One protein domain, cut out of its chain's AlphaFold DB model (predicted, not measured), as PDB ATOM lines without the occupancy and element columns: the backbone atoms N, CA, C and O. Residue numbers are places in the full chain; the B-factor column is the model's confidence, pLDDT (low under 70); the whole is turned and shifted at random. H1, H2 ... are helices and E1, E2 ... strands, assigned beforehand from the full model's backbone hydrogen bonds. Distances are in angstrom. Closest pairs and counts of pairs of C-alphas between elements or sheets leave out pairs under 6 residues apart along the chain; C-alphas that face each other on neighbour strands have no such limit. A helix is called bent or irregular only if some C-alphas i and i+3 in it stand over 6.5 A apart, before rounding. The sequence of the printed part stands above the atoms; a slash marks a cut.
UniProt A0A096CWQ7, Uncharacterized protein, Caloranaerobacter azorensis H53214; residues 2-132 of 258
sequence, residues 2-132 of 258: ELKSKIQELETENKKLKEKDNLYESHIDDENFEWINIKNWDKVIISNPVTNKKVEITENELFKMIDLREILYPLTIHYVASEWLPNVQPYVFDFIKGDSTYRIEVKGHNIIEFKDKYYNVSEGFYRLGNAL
ATOM      1  N   GLU A   2     215.839 178.767 164.100       60.12
ATOM      2  CA  GLU A   2     214.770 179.504 164.811       60.12
ATOM      3  C   GLU A   2     214.062 180.593 163.989       60.12
ATOM      4  O   GLU A   2     212.841 180.684 164.032       60.12
ATOM      5  N   LEU A   3     214.790 181.376 163.181       60.81
ATOM      6  CA  LEU A   3     214.187 182.492 162.434       60.81
ATOM      7  C   LEU A   3     213.113 182.037 161.427       60.81
ATOM      8  O   LEU A   3     212.099 182.700 161.257       60.81
ATOM      9  N   LYS A   4     213.324 180.883 160.777       71.38
ATOM     10  CA  LYS A   4     212.355 180.312 159.826       71.38
ATOM     11  C   LYS A   4     211.104 179.781 160.530       71.38
ATOM     12  O   LYS A   4     210.018 179.942 159.992       71.38
ATOM     13  N   SER A   5     211.262 179.199 161.721       71.50
ATOM     14  CA  SER A   5     210.139 178.739 162.551       71.50
ATOM     15  C   SER A   5     209.276 179.917 162.999       71.50
ATOM     16  O   SER A   5     208.064 179.889 162.832       71.50
ATOM     17  N   LYS A   6     209.913 180.998 163.467       70.31
ATOM     18  CA  LYS A   6     209.213 182.198 163.937       70.31
ATOM     19  C   LYS A   6     208.460 182.922 162.812       70.31
ATOM     20  O   LYS A   6     207.359 183.410 163.027       70.31
ATOM     21  N   ILE A   7     209.014 182.941 161.596       76.06
ATOM     22  CA  ILE A   7     208.312 183.467 160.411       76.06
ATOM     23  C   ILE A   7     207.078 182.614 160.077       76.06
ATOM     24  O   ILE A   7     206.014 183.172 159.837       76.06
ATOM     25  N   GLN A   8     207.183 181.281 160.113       73.50
ATOM     26  CA  GLN A   8     206.042 180.394 159.840       73.50
ATOM     27  C   GLN A   8     204.928 180.502 160.892       73.50
ATOM     28  O   GLN A   8     203.747 180.439 160.542       73.50
ATOM     29  N   GLU A   9     205.282 180.678 162.167       74.31
ATOM     30  CA  GLU A   9     204.317 180.932 163.243       74.31
ATOM     31  C   GLU A   9     203.560 182.244 163.005       74.31
ATOM     32  O   GLU A   9     202.331 182.227 162.960       74.31
ATOM     33  N   LEU A  10     204.278 183.337 162.722       68.75
ATOM     34  CA  LEU A  10     203.684 184.643 162.412       68.75
ATOM     35  C   LEU A  10     202.809 184.618 161.150       68.75
ATOM     36  O   LEU A  10     201.759 185.256 161.106       68.75
ATOM     37  N   GLU A  11     203.206 183.884 160.108       70.81
ATOM     38  CA  GLU A  11     202.389 183.704 158.899       70.81
ATOM     39  C   GLU A  11     201.093 182.938 159.199       70.81
ATOM     40  O   GLU A  11     200.026 183.290 158.692       70.81
ATOM     41  N   THR A  12     201.173 181.915 160.052       76.00
ATOM     42  CA  THR A  12     200.013 181.120 160.472       76.00
ATOM     43  C   THR A  12     199.059 181.948 161.330       76.00
ATOM     44  O   THR A  12     197.844 181.881 161.143       76.00
ATOM     45  N   GLU A  13     199.593 182.750 162.248       67.00
ATOM     46  CA  GLU A  13     198.825 183.651 163.103       67.00
ATOM     47  C   GLU A  13     198.150 184.760 162.284       67.00
ATOM     48  O   GLU A  13     196.939 184.950 162.387       67.00
ATOM     49  N   ASN A  14     198.875 185.378 161.344       67.25
ATOM     50  CA  ASN A  14     198.312 186.340 160.393       67.25
ATOM     51  C   ASN A  14     197.211 185.739 159.516       67.25
ATOM     52  O   ASN A  14     196.230 186.413 159.203       67.25
ATOM     53  N   LYS A  15     197.353 184.479 159.091       71.94
ATOM     54  CA  LYS A  15     196.311 183.797 158.318       71.94
ATOM     55  C   LYS A  15     195.048 183.590 159.156       71.94
ATOM     56  O   LYS A  15     193.964 183.886 158.668       71.94
ATOM     57  N   LYS A  16     195.190 183.151 160.412       67.19
ATOM     58  CA  LYS A  16     194.059 183.006 161.344       67.19
ATOM     59  C   LYS A  16     193.371 184.342 161.618       67.19
ATOM     60  O   LYS A  16     192.148 184.377 161.643       67.19
ATOM     61  N   LEU A  17     194.134 185.425 161.782       66.38
ATOM     62  CA  LEU A  17     193.592 186.777 161.945       66.38
ATOM     63  C   LEU A  17     192.778 187.200 160.719       66.38
ATOM     64  O   LEU A  17     191.625 187.573 160.864       66.38
ATOM     65  N   LYS A  18     193.314 187.020 159.507       64.75
ATOM     66  CA  LYS A  18     192.583 187.325 158.266       64.75
ATOM     67  C   LYS A  18     191.329 186.472 158.075       64.75
ATOM     68  O   LYS A  18     190.325 186.961 157.575       64.75
ATOM     69  N   GLU A  19     191.376 185.191 158.435       64.81
ATOM     70  CA  GLU A  19     190.195 184.319 158.401       64.81
ATOM     71  C   GLU A  19     189.137 184.776 159.411       64.81
ATOM     72  O   GLU A  19     187.953 184.784 159.084       64.81
ATOM     73  N   LYS A  20     189.564 185.213 160.601       61.09
ATOM     74  CA  LYS A  20     188.706 185.819 161.623       61.09
ATOM     75  C   LYS A  20     188.075 187.121 161.114       61.09
ATOM     76  O   LYS A  20     186.867 187.266 161.231       61.09
ATOM     77  N   ASP A  21     188.852 188.003 160.486       61.47
ATOM     78  CA  ASP A  21     188.391 189.255 159.857       61.47
ATOM     79  C   ASP A  21     187.361 188.998 158.752       61.47
ATOM     80  O   ASP A  21     186.297 189.610 158.737       61.47
ATOM     81  N   ASN A  22     187.606 188.013 157.886       59.06
ATOM     82  CA  ASN A  22     186.644 187.620 156.857       59.06
ATOM     83  C   ASN A  22     185.353 187.030 157.458       59.06
ATOM     84  O   ASN A  22     184.267 187.275 156.941       59.06
ATOM     85  N   LEU A  23     185.459 186.260 158.548       57.16
ATOM     86  CA  LEU A  23     184.307 185.742 159.295       57.16
ATOM     87  C   LEU A  23     183.526 186.863 160.000       57.16
ATOM     88  O   LEU A  23     182.299 186.789 160.087       57.16
ATOM     89  N   TYR A  24     184.216 187.899 160.488       57.88
ATOM     90  CA  TYR A  24     183.592 189.106 161.028       57.88
ATOM     91  C   TYR A  24     182.781 189.836 159.953       57.88
ATOM     92  O   TYR A  24     181.655 190.252 160.223       57.88
ATOM     93  N   GLU A  25     183.323 189.959 158.738       55.12
ATOM     94  CA  GLU A  25     182.641 190.601 157.610       55.12
ATOM     95  C   GLU A  25     181.452 189.778 157.081       55.12
ATOM     96  O   GLU A  25     180.443 190.357 156.697       55.12
ATOM     97  N   SER A  26     181.512 188.441 157.105       54.16
ATOM     98  CA  SER A  26     180.496 187.584 156.468       54.16
ATOM     99  C   SER A  26     179.228 187.310 157.290       54.16
ATOM    100  O   SER A  26     178.306 186.672 156.783       54.16
ATOM    101  N   HIS A  27     179.179 187.698 158.569       56.78
ATOM    102  CA  HIS A  27     178.101 187.299 159.493       56.78
ATOM    103  C   HIS A  27     177.232 188.450 160.021       56.78
ATOM    104  O   HIS A  27     176.328 188.205 160.820       56.78
ATOM    105  N   ILE A  28     177.448 189.682 159.551       59.06
ATOM    106  CA  ILE A  28     176.658 190.865 159.934       59.06
ATOM    107  C   ILE A  28     175.922 191.450 158.710       59.06
ATOM    108  O   ILE A  28     175.860 192.658 158.522       59.06
ATOM    109  N   ASP A  29     175.322 190.590 157.887       60.59
ATOM    110  CA  ASP A  29     174.413 190.999 156.798       60.59
ATOM    111  C   ASP A  29     172.939 191.074 157.268       60.59
ATOM    112  O   ASP A  29     172.003 190.916 156.484       60.59
ATOM    113  N   ASP A  30     172.696 191.290 158.567       70.00
ATOM    114  CA  ASP A  30     171.365 191.649 159.073       70.00
ATOM    115  C   ASP A  30     171.276 193.180 159.157       70.00
ATOM    116  O   ASP A  30     171.909 193.795 160.018       70.00
ATOM    117  N   GLU A  31     170.457 193.792 158.289       77.69
ATOM    118  CA  GLU A  31     170.194 195.244 158.240       77.69
ATOM    119  C   GLU A  31     169.835 195.827 159.622       77.69
ATOM    120  O   GLU A  31     170.077 196.997 159.922       77.69
ATOM    121  N   ASN A  32     169.290 195.003 160.526       81.62
ATOM    122  CA  ASN A  32     168.984 195.418 161.891       81.62
ATOM    123  C   ASN A  32     170.220 195.839 162.702       81.62
ATOM    124  O   ASN A  32     170.059 196.582 163.672       81.62
ATOM    125  N   PHE A  33     171.420 195.409 162.314       86.44
ATOM    126  CA  PHE A  33     172.677 195.662 163.016       86.44
ATOM    127  C   PHE A  33     173.609 196.641 162.294       86.44
ATOM    128  O   PHE A  33     174.715 196.857 162.772       86.44
ATOM    129  N   GLU A  34     173.188 197.320 161.221       85.38
ATOM    130  CA  GLU A  34     174.040 198.305 160.520       85.38
ATOM    131  C   GLU A  34     174.640 199.373 161.452       85.38
ATOM    132  O   GLU A  34     175.762 199.850 161.250       85.38
ATOM    133  N   TRP A  35     173.905 199.719 162.512       87.44
ATOM    134  CA  TRP A  35     174.273 200.721 163.507       87.44
ATOM    135  C   TRP A  35     175.566 200.409 164.267       87.44
ATOM    136  O   TRP A  35     176.201 201.327 164.778       87.44
ATOM    137  N   ILE A  36     176.006 199.151 164.323       86.69
ATOM    138  CA  ILE A  36     177.224 198.748 165.046       86.69
ATOM    139  C   ILE A  36     178.489 199.340 164.410       86.69
ATOM    140  O   ILE A  36     179.529 199.428 165.056       86.69
ATOM    141  N   ASN A  37     178.393 199.766 163.145       82.94
ATOM    142  CA  ASN A  37     179.467 200.424 162.407       82.94
ATOM    143  C   ASN A  37     179.639 201.904 162.797       82.94
ATOM    144  O   ASN A  37     180.591 202.559 162.362       82.94
ATOM    145  N   ILE A  38     178.734 202.459 163.609       84.19
ATOM    146  CA  ILE A  38     178.855 203.817 164.141       84.19
ATOM    147  C   ILE A  38     179.997 203.836 165.162       84.19
ATOM    148  O   ILE A  38     179.928 203.216 166.220       84.19
ATOM    149  N   LYS A  39     181.052 204.596 164.853       76.06
ATOM    150  CA  LYS A  39     182.260 204.682 165.693       76.06
ATOM    151  C   LYS A  39     182.156 205.684 166.845       76.06
ATOM    152  O   LYS A  39     182.861 205.548 167.834       76.06
ATOM    153  N   ASN A  40     181.286 206.687 166.718       81.81
ATOM    154  CA  ASN A  40     181.175 207.789 167.675       81.81
ATOM    155  C   ASN A  40     179.740 207.903 168.180       81.81
ATOM    156  O   ASN A  40     178.909 208.537 167.529       81.81
ATOM    157  N   TRP A  41     179.462 207.299 169.329       86.19
ATOM    158  CA  TRP A  41     178.187 207.423 170.034       86.19
ATOM    159  C   TRP A  41     178.116 208.745 170.790       86.19
ATOM    160  O   TRP A  41     179.134 209.211 171.293       86.19
ATOM    161  N   ASP A  42     176.929 209.345 170.882       88.25
ATOM    162  CA  ASP A  42     176.762 210.570 171.678       88.25
ATOM    163  C   ASP A  42     176.714 210.226 173.174       88.25
ATOM    164  O   ASP A  42     177.187 210.980 174.022       88.25
ATOM    165  N   LYS A  43     176.137 209.060 173.491       89.69
ATOM    166  CA  LYS A  43     176.190 208.427 174.809       89.69
ATOM    167  C   LYS A  43     175.825 206.949 174.727       89.69
ATOM    168  O   LYS A  43     175.051 206.531 173.864       89.69
ATOM    169  N   VAL A  44     176.330 206.184 175.686       89.25
ATOM    170  CA  VAL A  44     175.886 204.824 175.987       89.25
ATOM    171  C   VAL A  44     175.409 204.784 177.431       89.25
ATOM    172  O   VAL A  44     176.128 205.195 178.342       89.25
ATOM    173  N   ILE A  45     174.192 204.303 177.655       91.56
ATOM    174  CA  ILE A  45     173.664 204.087 179.002       91.56
ATOM    175  C   ILE A  45     173.666 202.590 179.259       91.56
ATOM    176  O   ILE A  45     173.023 201.834 178.535       91.56
ATOM    177  N   ILE A  46     174.367 202.167 180.305       91.31
ATOM    178  CA  ILE A  46     174.307 200.789 180.787       91.31
ATOM    179  C   ILE A  46     173.451 200.790 182.040       91.31
ATOM    180  O   ILE A  46     173.678 201.585 182.953       91.31
ATOM    181  N   SER A  47     172.466 199.909 182.105       91.81
ATOM    182  CA  SER A  47     171.604 199.770 183.273       91.81
ATOM    183  C   SER A  47     171.388 198.314 183.651       91.81
ATOM    184  O   SER A  47     171.560 197.405 182.842       91.81
ATOM    185  N   ASN A  48     171.041 198.091 184.912       87.31
ATOM    186  CA  ASN A  48     170.637 196.790 185.419       87.31
ATOM    187  C   ASN A  48     169.187 196.906 185.922       87.31
ATOM    188  O   ASN A  48     168.954 197.578 186.935       87.31
ATOM    189  N   PRO A  49     168.214 196.268 185.247       83.38
ATOM    190  CA  PRO A  49     166.792 196.425 185.554       83.38
ATOM    191  C   PRO A  49     166.393 195.812 186.904       83.38
ATOM    192  O   PRO A  49     165.379 196.196 187.473       83.38
ATOM    193  N   VAL A  50     167.193 194.892 187.453       82.12
ATOM    194  CA  VAL A  50     166.930 194.273 188.764       82.12
ATOM    195  C   VAL A  50     167.335 195.209 189.901       82.12
ATOM    196  O   VAL A  50     166.646 195.306 190.912       82.12
ATOM    197  N   THR A  51     168.460 195.909 189.751       80.88
ATOM    198  CA  THR A  51     168.998 196.799 190.796       80.88
ATOM    199  C   THR A  51     168.621 198.267 190.606       80.88
ATOM    200  O   THR A  51     168.916 199.079 191.482       80.88
ATOM    201  N   ASN A  52     168.008 198.624 189.470       83.00
ATOM    202  CA  ASN A  52     167.742 200.000 189.031       83.00
ATOM    203  C   ASN A  52     168.988 200.902 188.985       83.00
ATOM    204  O   ASN A  52     168.884 202.130 188.954       83.00
ATOM    205  N   LYS A  53     170.186 200.310 188.980       85.69
ATOM    206  CA  LYS A  53     171.434 201.050 188.807       85.69
ATOM    207  C   LYS A  53     171.661 201.330 187.331       85.69
ATOM    208  O   LYS A  53     171.357 200.496 186.479       85.69
ATOM    209  N   LYS A  54     172.249 202.487 187.046       89.19
ATOM    210  CA  LYS A  54     172.683 202.869 185.706       89.19
ATOM    211  C   LYS A  54     173.985 203.651 185.753       89.19
ATOM    212  O   LYS A  54     174.247 204.353 186.729       89.19
ATOM    213  N   VAL A  55     174.753 203.547 184.683       88.25
ATOM    214  CA  VAL A  55     175.907 204.388 184.389       88.25
ATOM    215  C   VAL A  55     175.703 204.992 183.006       88.25
ATOM    216  O   VAL A  55     175.282 204.309 182.073       88.25
ATOM    217  N   GLU A  56     175.946 206.292 182.897       87.69
ATOM    218  CA  GLU A  56     175.930 207.008 181.627       87.69
ATOM    219  C   GLU A  56     177.367 207.262 181.195       87.69
ATOM    220  O   GLU A  56     178.193 207.724 181.984       87.69
ATOM    221  N   ILE A  57     177.661 206.921 179.947       82.12
ATOM    222  CA  ILE A  57     178.999 206.966 179.383       82.12
ATOM    223  C   ILE A  57     178.914 207.816 178.137       82.12
ATOM    224  O   ILE A  57     178.480 207.365 177.082       82.12
ATOM    225  N   THR A  58     179.300 209.071 178.284       71.62
ATOM    226  CA  THR A  58     179.380 210.003 177.165       71.62
ATOM    227  C   THR A  58     180.672 209.777 176.393       71.62
ATOM    228  O   THR A  58     180.604 209.652 175.182       71.62
ATOM    229  N   GLU A  59     181.823 209.593 177.062       60.75
ATOM    230  CA  GLU A  59     183.115 209.338 176.398       60.75
ATOM    231  C   GLU A  59     184.201 208.729 177.330       60.75
ATOM    232  O   GLU A  59     185.211 209.372 177.620       60.75
ATOM    233  N   ASN A  60     184.057 207.490 177.815       63.53
ATOM    234  CA  ASN A  60     185.171 206.817 178.517       63.53
ATOM    235  C   ASN A  60     186.218 206.301 177.502       63.53
ATOM    236  O   ASN A  60     185.834 205.790 176.448       63.53
ATOM    237  N   GLU A  61     187.519 206.387 177.824       66.94
ATOM    238  CA  GLU A  61     188.608 205.783 177.032       66.94
ATOM    239  C   GLU A  61     188.329 204.307 176.704       66.94
ATOM    240  O   GLU A  61     188.524 203.905 175.560       66.94
ATOM    241  N   LEU A  62     187.781 203.533 177.654       75.62
ATOM    242  CA  LEU A  62     187.413 202.129 177.431       75.62
ATOM    243  C   LEU A  62     186.431 201.967 176.267       75.62
ATOM    244  O   LEU A  62     186.650 201.153 175.378       75.62
ATOM    245  N   PHE A  63     185.358 202.761 176.251       76.12
ATOM    246  CA  PHE A  63     184.308 202.640 175.239       76.12
ATOM    247  C   PHE A  63     184.787 203.025 173.841       76.12
ATOM    248  O   PHE A  63     184.330 202.440 172.867       76.12
ATOM    249  N   LYS A  64     185.730 203.969 173.740       78.69
ATOM    250  CA  LYS A  64     186.340 204.364 172.460       78.69
ATOM    251  C   LYS A  64     187.223 203.265 171.860       78.69
ATOM    252  O   LYS A  64     187.452 203.276 170.656       78.69
ATOM    253  N   MET A  65     187.734 202.351 172.687       79.00
ATOM    254  CA  MET A  65     188.586 201.237 172.256       79.00
ATOM    255  C   MET A  65     187.802 199.952 171.963       79.00
ATOM    256  O   MET A  65     188.377 198.996 171.451       79.00
ATOM    257  N   ILE A  66     186.509 199.909 172.289       82.44
ATOM    258  CA  ILE A  66     185.659 198.744 172.059       82.44
ATOM    259  C   ILE A  66     185.117 198.767 170.628       82.44
ATOM    260  O   ILE A  66     184.386 199.681 170.250       82.44
ATOM    261  N   ASP A  67     185.411 197.721 169.856       84.19
ATOM    262  CA  ASP A  67     184.732 197.457 168.586       84.19
ATOM    263  C   ASP A  67     183.465 196.623 168.843       84.19
ATOM    264  O   ASP A  67     183.523 195.462 169.259       84.19
ATOM    265  N   LEU A  68     182.291 197.213 168.598       86.06
ATOM    266  CA  LEU A  68     181.008 196.528 168.787       86.06
ATOM    267  C   LEU A  68     180.841 195.318 167.861       86.06
ATOM    268  O   LEU A  68     180.120 194.388 168.222       86.06
ATOM    269  N   ARG A  69     181.523 195.293 166.709       83.62
ATOM    270  CA  ARG A  69     181.519 194.133 165.807       83.62
ATOM    271  C   ARG A  69     182.181 192.933 166.467       83.62
ATOM    272  O   ARG A  69     181.658 191.826 166.384       83.62
ATOM    273  N   GLU A  70     183.282 193.158 167.183       81.25
ATOM    274  CA  GLU A  70     183.949 192.095 167.933       81.25
ATOM    275  C   GLU A  70     183.089 191.590 169.087       81.25
ATOM    276  O   GLU A  70     183.013 190.383 169.310       81.25
ATOM    277  N   ILE A  71     182.405 192.496 169.792       86.31
ATOM    278  CA  ILE A  71     181.514 192.118 170.890       86.31
ATOM    279  C   ILE A  71     180.324 191.291 170.385       86.31
ATOM    280  O   ILE A  71     179.954 190.297 171.012       86.31
ATOM    281  N   LEU A  72     179.709 191.684 169.273       85.69
ATOM    282  CA  LEU A  72     178.529 191.000 168.739       85.69
ATOM    283  C   LEU A  72     178.855 189.675 168.050       85.69
ATOM    284  O   LEU A  72     177.966 188.856 167.855       85.69
ATOM    285  N   TYR A  73     180.111 189.425 167.703       79.94
ATOM    286  CA  TYR A  73     180.500 188.202 167.019       79.94
ATOM    287  C   TYR A  73     180.654 186.998 167.970       79.94
ATOM    288  O   TYR A  73     181.226 187.148 169.045       79.94
ATOM    289  N   PRO A  74     180.269 185.776 167.566       81.88
ATOM    290  CA  PRO A  74     179.505 185.467 166.362       81.88
ATOM    291  C   PRO A  74     178.043 185.864 166.561       81.88
ATOM    292  O   PRO A  74     177.426 185.397 167.510       81.88
ATOM    293  N   LEU A  75     177.482 186.667 165.654       85.56
ATOM    294  CA  LEU A  75     176.083 187.077 165.727       85.56
ATOM    295  C   LEU A  75     175.213 186.026 165.033       85.56
ATOM    296  O   LEU A  75     175.178 185.942 163.809       85.56
ATOM    297  N   THR A  76     174.521 185.190 165.806       84.56
ATOM    298  CA  THR A  76     173.675 184.119 165.249       84.56
ATOM    299  C   THR A  76     172.327 184.068 165.945       84.56
ATOM    300  O   THR A  76     172.242 184.331 167.139       84.56
ATOM    301  N   ILE A  77     171.263 183.718 165.218       83.62
ATOM    302  CA  ILE A  77     169.923 183.583 165.806       83.62
ATOM    303  C   ILE A  77     169.951 182.501 166.894       83.62
ATOM    304  O   ILE A  77     170.420 181.385 166.670       83.62
ATOM    305  N   HIS A  78     169.416 182.833 168.067       80.12
ATOM    306  CA  HIS A  78     169.223 181.910 169.175       80.12
ATOM    307  C   HIS A  78     167.731 181.598 169.336       80.12
ATOM    308  O   HIS A  78     166.902 182.501 169.413       80.12
ATOM    309  N   TYR A  79     167.378 180.315 169.421       74.75
ATOM    310  CA  TYR A  79     166.003 179.884 169.672       74.75
ATOM    311  C   TYR A  79     165.823 179.569 171.157       74.75
ATOM    312  O   TYR A  79     166.379 178.593 171.658       74.75
ATOM    313  N   VAL A  80     165.035 180.384 171.858       65.44
ATOM    314  CA  VAL A  80     164.735 180.172 173.280       65.44
ATOM    315  C   VAL A  80     163.567 179.190 173.412       65.44
ATOM    316  O   VAL A  80     162.456 179.476 172.969       65.44
ATOM    317  N   ALA A  81     163.799 178.034 174.040       52.03
ATOM    318  CA  ALA A  81     162.719 177.220 174.599       52.03
ATOM    319  C   ALA A  81     162.204 177.904 175.879       52.03
ATOM    320  O   ALA A  81     163.000 178.430 176.651       52.03
ATOM    321  N   SER A  82     160.887 177.911 176.079       42.91
ATOM    322  CA  SER A  82     160.077 178.818 176.916       42.91
ATOM    323  C   SER A  82     160.378 178.940 178.424       42.91
ATOM    324  O   SER A  82     159.562 179.499 179.148       42.91
ATOM    325  N   GLU A  83     161.516 178.479 178.931       42.53
ATOM    326  CA  GLU A  83     161.891 178.591 180.343       42.53
ATOM    327  C   GLU A  83     163.384 178.910 180.472       42.53
ATOM    328  O   GLU A  83     164.204 178.047 180.779       42.53
ATOM    329  N   TRP A  84     163.763 180.165 180.219       52.56
ATOM    330  CA  TRP A  84     165.104 180.647 180.548       52.56
ATOM    331  C   TRP A  84     165.038 181.617 181.726       52.56
ATOM    332  O   TRP A  84     164.604 182.759 181.599       52.56
ATOM    333  N   LEU A  85     165.474 181.136 182.890       52.72
ATOM    334  CA  LEU A  85     165.869 181.958 184.029       52.72
ATOM    335  C   LEU A  85     167.398 182.062 183.980       52.72
ATOM    336  O   LEU A  85     168.071 181.066 184.256       52.72
ATOM    337  N   PRO A  86     167.985 183.209 183.604       55.31
ATOM    338  CA  PRO A  86     169.430 183.303 183.525       55.31
ATOM    339  C   PRO A  86     170.043 183.222 184.928       55.31
ATOM    340  O   PRO A  86     169.676 183.990 185.815       55.31
ATOM    341  N   ASN A  87     171.064 182.379 185.114       62.78
ATOM    342  CA  ASN A  87     171.956 182.407 186.288       62.78
ATOM    343  C   ASN A  87     172.878 183.650 186.310       62.78
ATOM    344  O   ASN A  87     173.923 183.658 186.961       62.78
ATOM    345  N   VAL A  88     172.527 184.698 185.567       71.50
ATOM    346  CA  VAL A  88     173.349 185.877 185.314       71.50
ATOM    347  C   VAL A  88     172.539 187.147 185.447       71.50
ATOM    348  O   VAL A  88     171.341 187.177 185.181       71.50
ATOM    349  N   GLN A  89     173.214 188.214 185.868       73.88
ATOM    350  CA  GLN A  89     172.582 189.518 185.994       73.88
ATOM    351  C   GLN A  89     172.203 190.071 184.619       73.88
ATOM    352  O   GLN A  89     173.061 190.094 183.735       73.88
ATOM    353  N   PRO A  90     170.957 190.544 184.440       82.69
ATOM    354  CA  PRO A  90     170.562 191.187 183.202       82.69
ATOM    355  C   PRO A  90     171.183 192.583 183.113       82.69
ATOM    356  O   PRO A  90     171.209 193.335 184.094       82.69
ATOM    357  N   TYR A  91     171.626 192.940 181.912       89.38
ATOM    358  CA  TYR A  91     172.106 194.280 181.583       89.38
ATOM    359  C   TYR A  91     171.338 194.823 180.388       89.38
ATOM    360  O   TYR A  91     170.982 194.074 179.489       89.38
ATOM    361  N   VAL A  92     171.099 196.127 180.362       92.88
ATOM    362  CA  VAL A  92     170.514 196.821 179.214       92.88
ATOM    363  C   VAL A  92     171.487 197.895 178.764       92.88
ATOM    364  O   VAL A  92     171.946 198.692 179.585       92.88
ATOM    365  N   PHE A  93     171.791 197.898 177.473       93.69
ATOM    366  CA  PHE A  93     172.647 198.873 176.814       93.69
ATOM    367  C   PHE A  93     171.800 199.717 175.868       93.69
ATOM    368  O   PHE A  93     171.260 199.194 174.898       93.69
ATOM    369  N   ASP A  94     171.718 201.018 176.136       93.75
ATOM    370  CA  ASP A  94     171.109 201.999 175.242       93.75
ATOM    371  C   ASP A  94     172.215 202.796 174.544       93.75
ATOM    372  O   ASP A  94     172.859 203.651 175.158       93.75
ATOM    373  N   PHE A  95     172.432 202.517 173.260       92.25
ATOM    374  CA  PHE A  95     173.344 203.260 172.391       92.25
ATOM    375  C   PHE A  95     172.593 204.406 171.718       92.25
ATOM    376  O   PHE A  95     171.601 204.170 171.028       92.25
ATOM    377  N   ILE A  96     173.038 205.648 171.917       92.50
ATOM    378  CA  ILE A  96     172.290 206.836 171.485       92.50
ATOM    379  C   ILE A  96     173.113 207.647 170.484       92.50
ATOM    380  O   ILE A  96     174.276 207.984 170.736       92.50
ATOM    381  N   LYS A  97     172.487 207.958 169.342       91.44
ATOM    382  CA  LYS A  97     173.060 208.770 168.265       91.44
ATOM    383  C   LYS A  97     172.002 209.678 167.643       91.44
ATOM    384  O   LYS A  97     171.082 209.191 166.989       91.44
ATOM    385  N   GLY A  98     172.151 210.990 167.803       90.81
ATOM    386  CA  GLY A  98     171.127 211.965 167.444       90.81
ATOM    387  C   GLY A  98     169.802 211.615 168.122       90.81
ATOM    388  O   GLY A  98     169.756 211.413 169.335       90.81
ATOM    389  N   ASP A  99     168.753 211.468 167.317       93.75
ATOM    390  CA  ASP A  99     167.415 211.088 167.784       93.75
ATOM    391  C   ASP A  99     167.196 209.562 167.841       93.75
ATOM    392  O   ASP A  99     166.132 209.091 168.247       93.75
ATOM    393  N   SER A 100     168.197 208.770 167.446       93.62
ATOM    394  CA  SER A 100     168.118 207.308 167.410       93.62
ATOM    395  C   SER A 100     168.620 206.687 168.712       93.62
ATOM    396  O   SER A 100     169.654 207.081 169.256       93.62
ATOM    397  N   THR A 101     167.909 205.664 169.192       94.69
ATOM    398  CA  THR A 101     168.326 204.821 170.323       94.69
ATOM    399  C   THR A 101     168.286 203.353 169.913       94.69
ATOM    400  O   THR A 101     167.252 202.862 169.461       94.69
ATOM    401  N   TYR A 102     169.400 202.650 170.106       93.56
ATOM    402  CA  TYR A 102     169.532 201.215 169.870       93.56
ATOM    403  C   TYR A 102     169.674 200.512 171.217       93.56
ATOM    404  O   TYR A 102     170.692 200.651 171.897       93.56
ATOM    405  N   ARG A 103     168.626 199.789 171.614       94.62
ATOM    406  CA  ARG A 103     168.562 199.075 172.891       94.62
ATOM    407  C   ARG A 103     168.905 197.604 172.703       94.62
ATOM    408  O   ARG A 103     168.193 196.912 171.983       94.62
ATOM    409  N   ILE A 104     169.936 197.134 173.396       93.50
ATOM    410  CA  ILE A 104     170.268 195.712 173.541       93.50
ATOM    411  C   ILE A 104     169.981 195.282 174.975       93.50
ATOM    412  O   ILE A 104     170.423 195.934 175.924       93.50
ATOM    413  N   GLU A 105     169.320 194.141 175.141       92.38
ATOM    414  CA  GLU A 105     169.171 193.498 176.444       92.38
ATOM    415  C   GLU A 105     170.051 192.253 176.528       92.38
ATOM    416  O   GLU A 105     169.900 191.312 175.760       92.38
ATOM    417  N   VAL A 106     170.972 192.217 177.483       90.62
ATOM    418  CA  VAL A 106     171.792 191.046 177.790       90.62
ATOM    419  C   VAL A 106     170.968 190.091 178.637       90.62
ATOM    420  O   VAL A 106     170.639 190.381 179.791       90.62
ATOM    421  N   LYS A 107     170.636 188.944 178.049       86.31
ATOM    422  CA  LYS A 107     169.826 187.897 178.676       86.31
ATOM    423  C   LYS A 107     170.675 186.774 179.247       86.31
ATOM    424  O   LYS A 107     170.213 186.085 180.142       86.31
ATOM    425  N   GLY A 108     171.901 186.594 178.765       85.88
ATOM    426  CA  GLY A 108     172.845 185.579 179.231       85.88
ATOM    427  C   GLY A 108     174.289 186.057 179.116       85.88
ATOM    428  O   GLY A 108     174.532 187.172 178.666       85.88
ATOM    429  N   HIS A 109     175.258 185.208 179.477       85.69
ATOM    430  CA  HIS A 109     176.684 185.519 179.284       85.69
ATOM    431  C   HIS A 109     176.989 185.905 177.837       85.69
ATOM    432  O   HIS A 109     177.705 186.867 177.603       85.69
ATOM    433  N   ASN A 110     176.395 185.187 176.891       88.62
ATOM    434  CA  ASN A 110     176.636 185.279 175.457       88.62
ATOM    435  C   ASN A 110     175.324 185.376 174.655       88.62
ATOM    436  O   ASN A 110     175.292 185.014 173.483       88.62
ATOM    437  N   ILE A 111     174.230 185.804 175.298       89.00
ATOM    438  CA  ILE A 111     172.897 185.896 174.685       89.00
ATOM    439  C   ILE A 111     172.364 187.310 174.864       89.00
ATOM    440  O   ILE A 111     172.309 187.822 175.989       89.00
ATOM    441  N   ILE A 112     171.912 187.900 173.764       90.75
ATOM    442  CA  ILE A 112     171.243 189.197 173.752       90.75
ATOM    443  C   ILE A 112     169.851 189.104 173.128       90.75
ATOM    444  O   ILE A 112     169.584 188.232 172.305       90.75
ATOM    445  N   GLU A 113     168.984 190.036 173.498       90.69
ATOM    446  CA  GLU A 113     167.735 190.344 172.814       90.69
ATOM    447  C   GLU A 113     167.855 191.712 172.132       90.69
ATOM    448  O   GLU A 113     168.317 192.691 172.728       90.69
ATOM    449  N   PHE A 114     167.442 191.767 170.868       91.12
ATOM    450  CA  PHE A 114     167.386 192.978 170.059       91.12
ATOM    451  C   PHE A 114     166.166 192.912 169.136       91.12
ATOM    452  O   PHE A 114     165.997 191.930 168.415       91.12
ATOM    453  N   LYS A 115     165.308 193.944 169.162       88.81
ATOM    454  CA  LYS A 115     164.042 193.996 168.399       88.81
ATOM    455  C   LYS A 115     163.213 192.700 168.519       88.81
ATOM    456  O   LYS A 115     162.843 192.100 167.510       88.81
ATOM    457  N   ASP A 116     162.980 192.260 169.757       86.81
ATOM    458  CA  ASP A 116     162.182 191.070 170.105       86.81
ATOM    459  C   ASP A 116     162.711 189.740 169.524       86.81
ATOM    460  O   ASP A 116     161.979 188.755 169.394       86.81
ATOM    461  N   LYS A 117     163.996 189.694 169.154       88.00
ATOM    462  CA  LYS A 117     164.693 188.489 168.690       88.00
ATOM    463  C   LYS A 117     165.916 188.211 169.548       88.00
ATOM    464  O   LYS A 117     166.585 189.134 170.007       88.00
ATOM    465  N   TYR A 118     166.221 186.930 169.718       88.69
ATOM    466  CA  TYR A 118     167.339 186.457 170.527       88.69
ATOM    467  C   TYR A 118     168.515 186.068 169.642       88.69
ATOM    468  O   TYR A 118     168.343 185.427 168.602       88.69
ATOM    469  N   TYR A 119     169.714 186.425 170.088       87.81
ATOM    470  CA  TYR A 119     170.953 186.177 169.367       87.81
ATOM    471  C   TYR A 119     172.031 185.645 170.311       87.81
ATOM    472  O   TYR A 119     172.158 186.125 171.438       87.81
ATOM    473  N   ASN A 120     172.824 184.678 169.846       87.94
ATOM    474  CA  ASN A 120     174.123 184.381 170.445       87.94
ATOM    475  C   ASN A 120     175.137 185.415 169.951       87.94
ATOM    476  O   ASN A 120     175.048 185.832 168.797       87.94
ATOM    477  N   VAL A 121     176.069 185.789 170.826       88.44
ATOM    478  CA  VAL A 121     177.148 186.773 170.617       88.44
ATOM    479  C   VAL A 121     178.381 186.374 171.449       88.44
ATOM    480  O   VAL A 121     178.356 185.341 172.119       88.44
ATOM    481  N   SER A 122     179.465 187.161 171.463       87.94
ATOM    482  CA  SER A 122     180.538 186.954 172.452       87.94
ATOM    483  C   SER A 122     180.081 187.337 173.865       87.94
ATOM    484  O   SER A 122     179.093 188.040 174.066       87.94
ATOM    485  N   GLU A 123     180.873 186.976 174.875       87.88
ATOM    486  CA  GLU A 123     180.637 187.433 176.250       87.88
ATOM    487  C   GLU A 123     180.935 188.926 176.487       87.88
ATOM    488  O   GLU A 123     180.792 189.418 177.609       87.88
ATOM    489  N   GLY A 124     181.363 189.663 175.456       87.69
ATOM    490  CA  GLY A 124     181.827 191.043 175.571       87.69
ATOM    491  C   GLY A 124     180.806 191.980 176.219       87.69
ATOM    492  O   GLY A 124     181.162 192.737 177.116       87.69
ATOM    493  N   PHE A 125     179.520 191.885 175.862       88.19
ATOM    494  CA  PHE A 125     178.480 192.731 176.462       88.19
ATOM    495  C   PHE A 125     178.298 192.471 177.954       88.19
ATOM    496  O   PHE A 125     178.229 193.406 178.752       88.19
ATOM    497  N   TYR A 126     178.241 191.200 178.343       88.31
ATOM    498  CA  TYR A 126     178.121 190.832 179.747       88.31
ATOM    499  C   TYR A 126     179.338 191.309 180.553       88.31
ATOM    500  O   TYR A 126     179.191 191.912 181.619       88.31
ATOM    501  N   ARG A 127     180.545 191.108 180.008       87.50
ATOM    502  CA  ARG A 127     181.805 191.587 180.595       87.50
ATOM    503  C   ARG A 127     181.830 193.107 180.716       87.50
ATOM    504  O   ARG A 127     182.261 193.629 181.737       87.50
ATOM    505  N   LEU A 128     181.323 193.824 179.717       88.25
ATOM    506  CA  LEU A 128     181.268 195.283 179.730       88.25
ATOM    507  C   LEU A 128     180.300 195.795 180.802       88.25
ATOM    508  O   LEU A 128     180.602 196.763 181.500       88.25
ATOM    509  N   GLY A 129     179.179 195.095 180.993       87.69
ATOM    510  CA  GLY A 129     178.249 195.338 182.093       87.69
ATOM    511  C   GLY A 129     178.938 195.190 183.451       87.69
ATOM    512  O   GLY A 129     178.903 196.119 184.258       87.69
ATOM    513  N   ASN A 130     179.648 194.078 183.673       85.12
ATOM    514  CA  ASN A 130     180.434 193.852 184.892       85.12
ATOM    515  C   ASN A 130     181.564 194.878 185.082       85.12
ATOM    516  O   ASN A 130     181.844 195.282 186.205       85.12
ATOM    517  N   ALA A 131     182.217 195.320 184.008       86.25
ATOM    518  CA  ALA A 131     183.318 196.277 184.087       86.25
ATOM    519  C   ALA A 131     182.875 197.656 184.597       86.25
ATOM    520  O   ALA A 131     183.683 198.380 185.176       86.25
ATOM    521  N   LEU A 132     181.616 198.040 184.371       86.00
ATOM    522  CA  LEU A 132     181.185 199.438 184.475       86.00
ATOM    523  C   LEU A 132     180.018 199.676 185.427       86.00
ATOM    524  O   LEU A 132     179.890 200.775 185.965       86.00
TER     525      LEU A 132
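This is residues 2 to 132 of the 258 residues of an uncharacterized protein of Caloranaerobacter azorensis H53214 (UniProt A0A096CWQ7). One twisted sheet of six strands with helices over one face makes a compact body, and the long helix H1 sticks out from it as an arm, with residues 2 to 20 standing free. H5 crosses that face, H2 is on the same face, and H4 touches both. The printed part has 131 residues with five named helices and six named strands, H1 H2 E1 E2 H3 H4 E3 E4 E5 E6 H5 along the chain; the antiparallel sheet runs E2 E1 E3 E4 E5 E6, and the class is mixed. The whole is only just loose, close to compact, with a radius of gyration of the C-alphas of 17.2 A and spans of 57 by 38 by 28 A.

H1, residues 2 to 26, is close but not clearly touching H4, residues 68 to 72; their closest C-alphas, Tyr 24 and Arg 69, are 7.2 A apart. H2, residues 31 to 37, touches H4, closest at C-alphas Ile 36 and Leu 68, 5.8 A. E1, residues 43 to 48, and E2, residues 53 to 57, form an antiparallel hairpin, with N 46 and O 55 at 2.9 A. H3, residues 61 to 65, touches no helix and is not on the sheet. E3, residues 91 to 97, is antiparallel to E1, with N 47 and O 92 at 2.8 A. E2, H3, H4 and E3 form a split strand-helix-strand unit, two strands running the same way with E1 between them, its crossover right-handed. E3, E4 (residues 100 to 106), E5 (residues 111 to 114) and E6 (residues 117 to 120) form a meander of antiparallel hairpins; N 93 and O 104 are 2.9 A apart, N 113 and O 105 2.8 A, N 112 and O 119 2.9 A. H5, residues 124 to 132, is on the sheet at a height of 8.6 A and runs across the strands, at 87 degrees to E1 on the local plane. H5 touches H4, closest at C-alphas Ile 71 and Gly 124, 4.8 A. O i to N i+4 pairs are within hydrogen-bond range throughout H1, H3, H4 and H5; H2 has 0 of 3, but 3 of 4 O i to N i+3 pairs.

H1 begins at C-alpha 2 (214.770, 179.504, 164.811) and is 36.2 A long. H2 is irregular, with C-alphas 32 and 35 at 7.7 A. E3 measures 19.7 A and E4 19.6 A. H5 ends at C-alpha 132 (181.185, 199.438, 184.475).

The C-alphas farthest apart, Glu 2 and Asp 99, are 57.0 A apart. The printed part has no cut. The link H4 to E3, 18 residues, is long. Mean pLDDT of the printed part is 79.1; residues 16 to 29 and 80 to 87 are among those under 70.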